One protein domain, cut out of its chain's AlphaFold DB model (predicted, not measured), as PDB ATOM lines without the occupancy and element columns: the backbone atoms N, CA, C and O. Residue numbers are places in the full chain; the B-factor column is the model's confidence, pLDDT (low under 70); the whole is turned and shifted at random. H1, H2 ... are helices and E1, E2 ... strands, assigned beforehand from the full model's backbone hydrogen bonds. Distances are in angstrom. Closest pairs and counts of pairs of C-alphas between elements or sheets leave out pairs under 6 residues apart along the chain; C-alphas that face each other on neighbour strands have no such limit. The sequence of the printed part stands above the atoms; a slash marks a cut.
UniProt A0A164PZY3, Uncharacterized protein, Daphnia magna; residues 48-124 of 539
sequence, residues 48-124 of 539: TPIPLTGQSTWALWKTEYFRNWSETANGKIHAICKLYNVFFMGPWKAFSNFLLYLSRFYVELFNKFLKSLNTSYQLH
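This is residues 48 to 124 of the 539 residues of an uncharacterized protein of Daphnia magna (UniProt A0A164PZY3). A small three-stranded sheet, E1 E2 E3, makes one end of the domain, and the long helix H3 runs away from it to meet H4 in a V. The short helix H2 lies in the space between the sheet and the V, while residues 48 to 49 pair with the outer edge of E1 and lead into the tiny helix H1. The printed part has 77 residues, in the order H1 H2 E1 E2 E3 H3 H4; the sheet is antiparallel and the class mixed, helices and strands. It is only just compact, close to loose, with a radius of gyration of the C-alphas of 13.5 A, and spans 43 by 28 by 19 A.

E1 is residues 66 to 72, 16.9 A long, from C-alpha 66 at (238.534, 120.829, 263.829); E2 is 77 to 81 and E3 87 to 90. H2 is 60 to 65 and H1 52 to 55. H3, residues 94 to 105, is 17.1 A long; H4, 107 to 117, is 15.1 A long and ends at (237.182, 127.475, 278.937).

E1, E2 and E3 form a meander, each strand the antiparallel neighbour of the one before; N 67 and O 80 are 2.9 A apart, N 88 and O 79 2.8 A. H2 only grazes the sheet with residues 62 to 65, and H3 with 94 to 98. H3 touches H4 with residues 99 to 103 alone, opposite ways at a steep tilt of 65 degrees; the closest C-alphas, of Ser 103 and Phe 110, are 5.6 A apart. H2 and H4 are close but not clearly touching, with the C-alphas of Trp 61 and Phe 113 7.8 A apart. H1 is not on the sheet. Every O i to N i+4 pair is within hydrogen-bond range in H2 and H4, 5 of 8 in H3; H1 is too short for one.

The farthest C-alphas, of Ala 73 and His 124, are 44.0 A apart. The printed part has no cut, and no link is long. Residues 118 to 124 stand free; pLDDT is under 70 at residues 53 to 54, 56 and 117 to 124.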
ATOM      1  N   THR A  48     244.996 107.718 257.127       82.62
ATOM      2  CA  THR A  48     244.473 106.879 258.213       82.62
ATOM      3  C   THR A  48     243.828 107.776 259.272       82.62
ATOM      4  O   THR A  48     244.466 108.737 259.712       82.62
ATOM      5  N   PRO A  49     242.581 107.512 259.705       82.88
ATOM      6  CA  PRO A  49     241.941 108.290 260.761       82.88
ATOM      7  C   PRO A  49     242.729 108.215 262.072       82.88
ATOM      8  O   PRO A  49     243.105 107.128 262.513       82.88
ATOM      9  N   ILE A  50     242.936 109.359 262.728       82.81
ATOM     10  CA  ILE A  50     243.598 109.396 264.034       82.81
ATOM     11  C   ILE A  50     242.594 108.937 265.108       82.81
ATOM     12  O   ILE A  50     241.538 109.565 265.253       82.81
ATOM     13  N   PRO A  51     242.892 107.884 265.895       78.69
ATOM     14  CA  PRO A  51     241.956 107.337 266.874       78.69
ATOM     15  C   PRO A  51     241.528 108.363 267.927       78.69
ATOM     16  O   PRO A  51     242.362 109.082 268.478       78.69
ATOM     17  N   LEU A  52     240.241 108.361 268.289       70.25
ATOM     18  CA  LEU A  52     239.661 109.221 269.338       70.25
ATOM     19  C   LEU A  52     240.391 109.105 270.688       70.25
ATOM     20  O   LEU A  52     240.500 110.083 271.425       70.25
ATOM     21  N   THR A  53     240.943 107.931 270.997       68.50
ATOM     22  CA  THR A  53     241.769 107.701 272.190       68.50
ATOM     23  C   THR A  53     243.035 108.558 272.193       68.50
ATOM     24  O   THR A  53     243.380 109.111 273.234       68.50
ATOM     25  N   GLY A  54     243.676 108.762 271.038       65.75
ATOM     26  CA  GLY A  54     244.811 109.681 270.891       65.75
ATOM     27  C   GLY A  54     244.407 111.154 271.007       65.75
ATOM     28  O   GLY A  54     245.148 111.954 271.577       65.75
ATOM     29  N   GLN A  55     243.197 111.498 270.550       72.00
ATOM     30  CA  GLN A  55     242.670 112.869 270.576       72.00
ATOM     31  C   GLN A  55     242.337 113.372 271.988       72.00
ATOM     32  O   GLN A  55     242.305 114.578 272.220       72.00
ATOM     33  N   SER A  56     242.135 112.466 272.950       67.50
ATOM     34  CA  SER A  56     241.825 112.810 274.349       67.50
ATOM     35  C   SER A  56     242.919 113.619 275.061       67.50
ATOM     36  O   SER A  56     242.643 114.314 276.035       67.50
ATOM     37  N   THR A  57     244.157 113.557 274.561       72.44
ATOM     38  CA  THR A  57     245.316 114.283 275.108       72.44
ATOM     39  C   THR A  57     245.540 115.647 274.455       72.44
ATOM     40  O   THR A  57     246.473 116.368 274.812       72.44
ATOM     41  N   TRP A  58     244.721 116.010 273.468       81.25
ATOM     42  CA  TRP A  58     244.916 117.228 272.699       81.25
ATOM     43  C   TRP A  58     244.339 118.446 273.405       81.25
ATOM     44  O   TRP A  58     243.399 118.366 274.195       81.25
ATOM     45  N   ALA A  59     244.898 119.612 273.081       78.25
ATOM     46  CA  ALA A  59     244.344 120.873 273.536       78.25
ATOM     47  C   ALA A  59     242.895 121.021 273.043       78.25
ATOM     48  O   ALA A  59     242.616 120.806 271.864       78.25
ATOM     49  N   LEU A  60     241.992 121.431 273.939       80.38
ATOM     50  CA  LEU A  60     240.541 121.479 273.705       80.38
ATOM     51  C   LEU A  60     240.137 122.274 272.454       80.38
ATOM     52  O   LEU A  60     239.168 121.934 271.789       80.38
ATOM     53  N   TRP A  61     240.901 123.303 272.081       82.06
ATOM     54  CA  TRP A  61     240.617 124.078 270.871       82.06
ATOM     55  C   TRP A  61     240.717 123.240 269.586       82.06
ATOM     56  O   TRP A  61     240.021 123.523 268.615       82.06
ATOM     57  N   LYS A  62     241.553 122.191 269.565       83.19
ATOM     58  CA  LYS A  62     241.721 121.323 268.391       83.19
ATOM     59  C   LYS A  62     240.462 120.514 268.116       83.19
ATOM     60  O   LYS A  62     240.061 120.380 266.966       83.19
ATOM     61  N   THR A  63     239.823 119.998 269.158       83.56
ATOM     62  CA  THR A  63     238.566 119.249 269.031       83.56
ATOM     63  C   THR A  63     237.361 120.175 268.890       83.56
ATOM     64  O   THR A  63     236.370 119.790 268.266       83.56
ATOM     65  N   GLU A  64     237.447 121.407 269.399       84.88
ATOM     66  CA  GLU A  64     236.411 122.429 269.232       84.88
ATOM     67  C   GLU A  64     236.322 122.909 267.780       84.88
ATOM     68  O   GLU A  64     235.238 122.890 267.198       84.88
ATOM     69  N   TYR A  65     237.454 123.258 267.163       87.25
ATOM     70  CA  TYR A  65     237.477 123.911 265.851       87.25
ATOM     71  C   TYR A  65     237.771 122.995 264.672       87.25
ATOM     72  O   TYR A  65     237.521 123.392 263.536       87.25
ATOM     73  N   PHE A  66     238.246 121.773 264.903       88.81
ATOM     74  CA  PHE A  66     238.534 120.829 263.829       88.81
ATOM     75  C   PHE A  66     237.861 119.479 264.055       88.81
ATOM     76  O   PHE A  66     237.567 119.074 265.181       88.81
ATOM     77  N   ARG A  67     237.600 118.774 262.956       86.94
ATOM     78  CA  ARG A  67     237.032 117.420 262.925       86.94
ATOM     79  C   ARG A  67     237.692 116.586 261.829       86.94
ATOM     80  O   ARG A  67     238.403 117.130 260.991       86.94
ATOM     81  N   ASN A  68     237.421 115.281 261.823       86.50
ATOM     82  CA  ASN A  68     237.916 114.336 260.813       86.50
ATOM     83  C   ASN A  68     239.446 114.368 260.674       86.50
ATOM     84  O   ASN A  68     239.984 114.547 259.586       86.50
ATOM     85  N   TRP A  69     240.132 114.221 261.809       88.69
ATOM     86  CA  TRP A  69     241.586 114.182 261.870       88.69
ATOM     87  C   TRP A  69     242.130 112.895 261.244       88.69
ATOM     88  O   TRP A  69     241.769 111.794 261.669       88.69
ATOM     89  N   SER A  70     243.024 113.028 260.271       87.75
ATOM     90  CA  SER A  70     243.674 111.904 259.596       87.75
ATOM     91  C   SER A  70     245.143 112.196 259.318       87.75
ATOM     92  O   SER A  70     245.523 113.340 259.075       87.75
ATOM     93  N   GLU A  71     245.967 111.158 259.324       86.88
ATOM     94  CA  GLU A  71     247.399 111.242 259.045       86.88
ATOM     95  C   GLU A  71     247.722 110.492 257.751       86.88
ATOM     96  O   GLU A  71     247.218 109.395 257.505       86.88
ATOM     97  N   THR A  72     248.532 111.099 256.890       84.69
ATOM     98  CA  THR A  72     249.031 110.444 255.672       84.69
ATOM     99  C   THR A  72     250.279 109.622 255.963       84.69
ATOM    100  O   THR A  72     250.980 109.867 256.940       84.69
ATOM    101  N   ALA A  73     250.622 108.693 255.066       79.25
ATOM    102  CA  ALA A  73     251.852 107.900 255.160       79.25
ATOM    103  C   ALA A  73     253.142 108.747 255.273       79.25
ATOM    104  O   ALA A  73     254.153 108.261 255.772       79.25
ATOM    105  N   ASN A  74     253.093 110.020 254.861       80.94
ATOM    106  CA  ASN A  74     254.211 110.965 254.916       80.94
ATOM    107  C   ASN A  74     254.254 111.785 256.226       80.94
ATOM    108  O   ASN A  74     255.009 112.752 256.313       80.94
ATOM    109  N   GLY A  75     253.417 111.464 257.221       81.19
ATOM    110  CA  GLY A  75     253.364 112.161 258.516       81.19
ATOM    111  C   GLY A  75     252.694 113.542 258.479       81.19
ATOM    112  O   GLY A  75     252.785 114.305 259.445       81.19
ATOM    113  N   LYS A  76     252.025 113.904 257.372       84.50
ATOM    114  CA  LYS A  76     251.214 115.131 257.298       84.50
ATOM    115  C   LYS A  76     249.837 114.880 257.894       84.50
ATOM    116  O   LYS A  76     249.219 113.843 257.640       84.50
ATOM    117  N   ILE A  77     249.354 115.861 258.649       87.19
ATOM    118  CA  ILE A  77     248.087 115.797 259.367       87.19
ATOM    119  C   ILE A  77     247.055 116.643 258.637       87.19
ATOM    120  O   ILE A  77     247.335 117.755 258.190       87.19
ATOM    121  N   HIS A  78     245.855 116.086 258.531       86.19
ATOM    122  CA  HIS A  78     244.715 116.675 257.856       86.19
ATOM    123  C   HIS A  78     243.554 116.782 258.831       86.19
ATOM    124  O   HIS A  78     243.302 115.849 259.595       86.19
ATOM    125  N   ALA A  79     242.840 117.902 258.788       89.62
ATOM    126  CA  ALA A  79     241.601 118.076 259.529       89.62
ATOM    127  C   ALA A  79     240.680 119.071 258.824       89.62
ATOM    128  O   ALA A  79     241.137 119.988 258.144       89.62
ATOM    129  N   ILE A  80     239.374 118.920 259.012       86.31
ATOM    130  CA  ILE A  80     238.377 119.864 258.505       86.31
ATOM    131  C   ILE A  80     238.157 120.936 259.563       86.31
ATOM    132  O   ILE A  80     237.742 120.622 260.681       86.31
ATOM    133  N   CYS A  81     238.397 122.197 259.208       87.31
ATOM    134  CA  CYS A  81     238.040 123.322 260.060       87.31
ATOM    135  C   CYS A  81     236.517 123.479 260.083       87.31
ATOM    136  O   CYS A  81     235.891 123.667 259.043       87.31
ATOM    137  N   LYS A  82     235.908 123.434 261.270       86.25
ATOM    138  CA  LYS A  82     234.456 123.569 261.447       86.25
ATOM    139  C   LYS A  82     233.935 124.967 261.098       86.25
ATOM    140  O   LYS A  82     232.750 125.094 260.826       86.25
ATOM    141  N   LEU A  83     234.795 125.991 261.109       83.75
ATOM    142  CA  LEU A  83     234.401 127.374 260.803       83.75
ATOM    143  C   LEU A  83     234.222 127.609 259.304       83.75
ATOM    144  O   LEU A  83     233.231 128.201 258.897       83.75
ATOM    145  N   TYR A  84     235.167 127.128 258.496       80.62
ATOM    146  CA  TYR A  84     235.149 127.332 257.041       80.62
ATOM    147  C   TYR A  84     234.611 126.123 256.284       80.62
ATOM    148  O   TYR A  84     234.330 126.222 255.096       80.62
ATOM    149  N   ASN A  85     234.489 124.976 256.957       82.69
ATOM    150  CA  ASN A  85     234.236 123.680 256.330       82.69
ATOM    151  C   ASN A  85     235.279 123.337 255.240       82.69
ATOM    152  O   ASN A  85     234.987 122.617 254.291       82.69
ATOM    153  N   VAL A  86     236.504 123.858 255.395       81.81
ATOM    154  CA  VAL A  86     237.644 123.666 254.486       81.81
ATOM    155  C   VAL A  86     238.673 122.740 255.133       81.81
ATOM    156  O   VAL A  86     238.834 122.716 256.359       81.81
ATOM    157  N   PHE A  87     239.373 121.974 254.300       81.44
ATOM    158  CA  PHE A  87     240.486 121.134 254.719       81.44
ATOM    159  C   PHE A  87     241.733 121.952 255.043       81.44
ATOM    160  O   PHE A  87     242.210 122.736 254.231       81.44
ATOM    161  N   PHE A  88     242.299 121.691 256.215       83.00
ATOM    162  CA  PHE A  88     243.626 122.142 256.606       83.00
ATOM    163  C   PHE A  88     244.582 120.955 256.559       83.00
ATOM    164  O   PHE A  88     244.274 119.882 257.084       83.00
ATOM    165  N   MET A  89     245.740 121.156 255.935       85.19
ATOM    166  CA  MET A  89     246.807 120.167 255.818       85.19
ATOM    167  C   MET A  89     248.122 120.796 256.268       85.19
ATOM    168  O   MET A  89     248.440 121.917 255.884       85.19
ATOM    169  N   GLY A  90     248.913 120.056 257.038       84.12
ATOM    170  CA  GLY A  90     250.258 120.487 257.392       84.12
ATOM    171  C   GLY A  90     250.929 119.582 258.419       84.12
ATOM    172  O   GLY A  90     250.341 118.591 258.867       84.12
ATOM    173  N   PRO A  91     252.168 119.906 258.820       83.25
ATOM    174  CA  PRO A  91     252.773 119.291 259.994       83.25
ATOM    175  C   PRO A  91     251.937 119.604 261.241       83.25
ATOM    176  O   PRO A  91     251.246 120.620 261.303       83.25
ATOM    177  N   TRP A  92     252.049 118.784 262.288       78.56
ATOM    178  CA  TRP A  92     251.301 118.981 263.542       78.56
ATOM    179  C   TRP A  92     251.406 120.402 264.119       78.56
ATOM    180  O   TRP A  92     250.451 120.917 264.706       78.56
ATOM    181  N   LYS A  93     252.570 121.035 263.929       79.56
ATOM    182  CA  LYS A  93     252.860 122.404 264.366       79.56
ATOM    183  C   LYS A  93     252.108 123.474 263.569       79.56
ATOM    184  O   LYS A  93     251.793 124.504 264.150       79.56
ATOM    185  N   ALA A  94     251.761 123.232 262.302       76.38
ATOM    186  CA  ALA A  94     251.050 124.208 261.469       76.38
ATOM    187  C   ALA A  94     249.669 124.558 262.043       76.38
ATOM    188  O   ALA A  94     249.229 125.702 261.978       76.38
ATOM    189  N   PHE A  95     249.018 123.599 262.706       79.31
ATOM    190  CA  PHE A  95     247.743 123.839 263.374       79.31
ATOM    191  C   PHE A  95     247.885 124.778 264.582       79.31
ATOM    192  O   PHE A  95     246.926 125.467 264.912       79.31
ATOM    193  N   SER A  96     249.052 124.859 265.234       74.81
ATOM    194  CA  SER A  96     249.258 125.712 266.418       74.81
ATOM    195  C   SER A  96     249.065 127.206 266.127       74.81
ATOM    196  O   SER A  96     248.624 127.938 267.012       74.81
ATOM    197  N   ASN A  97     249.294 127.641 264.884       79.88
ATOM    198  CA  ASN A  97     249.082 129.029 264.458       79.88
ATOM    199  C   ASN A  97     247.595 129.386 264.287       79.88
ATOM    200  O   ASN A  97     247.242 130.559 264.190       79.88
ATOM    201  N   PHE A  98     246.694 128.399 264.310       81.44
ATOM    202  CA  PHE A  98     245.263 128.630 264.139       81.44
ATOM    203  C   PHE A  98     244.648 129.452 265.279       81.44
ATOM    204  O   PHE A  98     243.774 130.278 265.036       81.44
ATOM    205  N   LEU A  99     245.119 129.287 266.522       78.50
ATOM    206  CA  LEU A  99     244.639 130.116 267.635       78.50
ATOM    207  C   LEU A  99     245.023 131.588 267.470       78.50
ATOM    208  O   LEU A  99     244.220 132.455 267.800       78.50
ATOM    209  N   LEU A 100     246.216 131.861 266.938       78.88
ATOM    210  CA  LEU A 100     246.655 133.220 266.622       78.88
ATOM    211  C   LEU A 100     245.826 133.813 265.480       78.88
ATOM    212  O   LEU A 100     245.420 134.968 265.523       78.88
ATOM    213  N   TYR A 101     245.533 133.005 264.462       80.00
ATOM    214  CA  TYR A 101     244.641 133.415 263.384       80.00
ATOM    215  C   TYR A 101     243.242 133.771 263.918       80.00
ATOM    216  O   TYR A 101     242.704 134.828 263.588       80.00
ATOM    217  N   LEU A 102     242.680 132.951 264.814       79.88
ATOM    218  CA  LEU A 102     241.408 133.259 265.467       79.88
ATOM    219  C   LEU A 102     241.479 134.512 266.342       79.88
ATOM    220  O   LEU A 102     240.547 135.310 266.305       79.88
ATOM    221  N   SER A 103     242.556 134.712 267.104       79.50
ATOM    222  CA  SER A 103     242.689 135.897 267.956       79.50
ATOM    223  C   SER A 103     242.832 137.189 267.152       79.50
ATOM    224  O   SER A 103     242.421 138.236 267.640       79.50
ATOM    225  N   ARG A 104     243.364 137.127 265.924       78.81
ATOM    226  CA  ARG A 104     243.535 138.293 265.044       78.81
ATOM    227  C   ARG A 104     242.306 138.594 264.190       78.81
ATOM    228  O   ARG A 104     241.912 139.749 264.085       78.81
ATOM    229  N   PHE A 105     241.695 137.573 263.592       78.31
ATOM    230  CA  PHE A 105     240.647 137.761 262.579       78.31
ATOM    231  C   PHE A 105     239.234 137.428 263.073       78.31
ATOM    232  O   PHE A 105     238.259 137.895 262.493       78.31
ATOM    233  N   TYR A 106     239.104 136.654 264.156       82.50
ATOM    234  CA  TYR A 106     237.820 136.184 264.691       82.50
ATOM    235  C   TYR A 106     237.759 136.354 266.212       82.50
ATOM    236  O   TYR A 106     237.423 135.427 266.957       82.50
ATOM    237  N   VAL A 107     238.076 137.570 266.665       78.62
ATOM    238  CA  VAL A 107     238.191 137.969 268.078       78.62
ATOM    239  C   VAL A 107     236.981 137.523 268.907       78.62
ATOM    240  O   VAL A 107     237.134 137.048 270.030       78.62
ATOM    241  N   GLU A 108     235.766 137.620 268.361       82.06
ATOM    242  CA  GLU A 108     234.539 137.216 269.057       82.06
ATOM    243  C   GLU A 108     234.454 135.706 269.306       82.06
ATOM    244  O   GLU A 108     234.109 135.282 270.412       82.06
ATOM    245  N   LEU A 109     234.803 134.887 268.309       81.38
ATOM    246  CA  LEU A 109     234.835 133.427 268.438       81.38
ATOM    247  C   LEU A 109     235.947 132.994 269.393       81.38
ATOM    248  O   LEU A 109     235.721 132.160 270.270       81.38
ATOM    249  N   PHE A 110     237.116 133.623 269.282       80.88
ATOM    250  CA  PHE A 110     238.228 133.406 270.197       80.88
ATOM    251  C   PHE A 110     237.840 133.739 271.648       80.88
ATOM    252  O   PHE A 110     237.999 132.910 272.544       80.88
ATOM    253  N   ASN A 111     237.221 134.898 271.879       79.44
ATOM    254  CA  ASN A 111     236.739 135.306 273.197       79.44
ATOM    255  C   ASN A 111     235.614 134.406 273.718       79.44
ATOM    256  O   ASN A 111     235.560 134.129 274.916       79.44
ATOM    257  N   LYS A 112     234.719 133.924 272.849       84.81
ATOM    258  CA  LYS A 112     233.680 132.951 273.214       84.81
ATOM    259  C   LYS A 112     234.296 131.628 273.667       84.81
ATOM    260  O   LYS A 112     233.858 131.085 274.676       84.81
ATOM    261  N   PHE A 113     235.338 131.164 272.981       81.62
ATOM    262  CA  PHE A 113     236.092 129.972 273.358       81.62
ATOM    263  C   PHE A 113     236.863 130.141 274.676       81.62
ATOM    264  O   PHE A 113     236.836 129.262 275.536       81.62
ATOM    265  N   LEU A 114     237.495 131.295 274.902       78.62
ATOM    266  CA  LEU A 114     238.123 131.600 276.192       78.62
ATOM    267  C   LEU A 114     237.092 131.672 277.326       78.62
ATOM    268  O   LEU A 114     237.327 131.168 278.423       78.62
ATOM    269  N   LYS A 115     235.917 132.250 277.063       80.06
ATOM    270  CA  LYS A 115     234.803 132.268 278.019       80.06
ATOM    271  C   LYS A 115     234.278 130.860 278.303       80.06
ATOM    272  O   LYS A 115     234.006 130.567 279.463       80.06
ATOM    273  N   SER A 116     234.183 129.981 277.302       75.38
ATOM    274  CA  SER A 116     233.771 128.590 277.519       75.38
ATOM    275  C   SER A 116     234.815 127.794 278.303       75.38
ATOM    276  O   SER A 116     234.436 127.020 279.178       75.38
ATOM    277  N   LEU A 117     236.114 128.040 278.095       68.31
ATOM    278  CA  LEU A 117     237.182 127.475 278.937       68.31
ATOM    279  C   LEU A 117     237.077 127.933 280.403       68.31
ATOM    280  O   LEU A 117     237.326 127.150 281.317       68.31
ATOM    281  N   ASN A 118     236.655 129.178 280.634       56.56
ATOM    282  CA  ASN A 118     236.512 129.769 281.968       56.56
ATOM    283  C   ASN A 118     235.262 129.314 282.745       56.56
ATOM    284  O   ASN A 118     235.100 129.713 283.898       56.56
ATOM    285  N   THR A 119     234.385 128.481 282.171       53.88
ATOM    286  CA  THR A 119     233.178 128.016 282.887       53.88
ATOM    287  C   THR A 119     233.409 126.857 283.861       53.88
ATOM    288  O   THR A 119     232.503 126.559 284.634       53.88
ATOM    289  N   SER A 120     234.598 126.239 283.914       52.78
ATOM    290  CA  SER A 120     234.866 125.148 284.876       52.78
ATOM    291  C   SER A 120     236.119 125.290 285.739       52.78
ATOM    292  O   SER A 120     236.243 124.564 286.721       52.78
ATOM    293  N   TYR A 121     237.003 126.251 285.474       48.72
ATOM    294  CA  TYR A 121     238.121 126.547 286.367       48.72
ATOM    295  C   TYR A 121     238.371 128.047 286.394       48.72
ATOM    296  O   TYR A 121     239.106 128.589 285.573       48.72
ATOM    297  N   GLN A 122     237.793 128.722 287.386       43.97
ATOM    298  CA  GLN A 122     238.360 129.978 287.854       43.97
ATOM    299  C   GLN A 122     239.800 129.658 288.277       43.97
ATOM    300  O   GLN A 122     240.023 129.060 289.331       43.97
ATOM    301  N   LEU A 123     240.781 129.975 287.426       44.41
ATOM    302  CA  LEU A 123     242.182 129.960 287.821       44.41
ATOM    303  C   LEU A 123     242.267 130.884 289.032       44.41
ATOM    304  O   LEU A 123     242.092 132.096 288.905       44.41
ATOM    305  N   HIS A 124     242.431 130.299 290.221       49.06
ATOM    306  CA  HIS A 124     242.567 131.071 291.445       49.06
ATOM    307  C   HIS A 124     243.624 132.152 291.202       49.06
ATOM    308  O   HIS A 124     244.674 131.874 290.627       49.06
TER     309      HIS A 124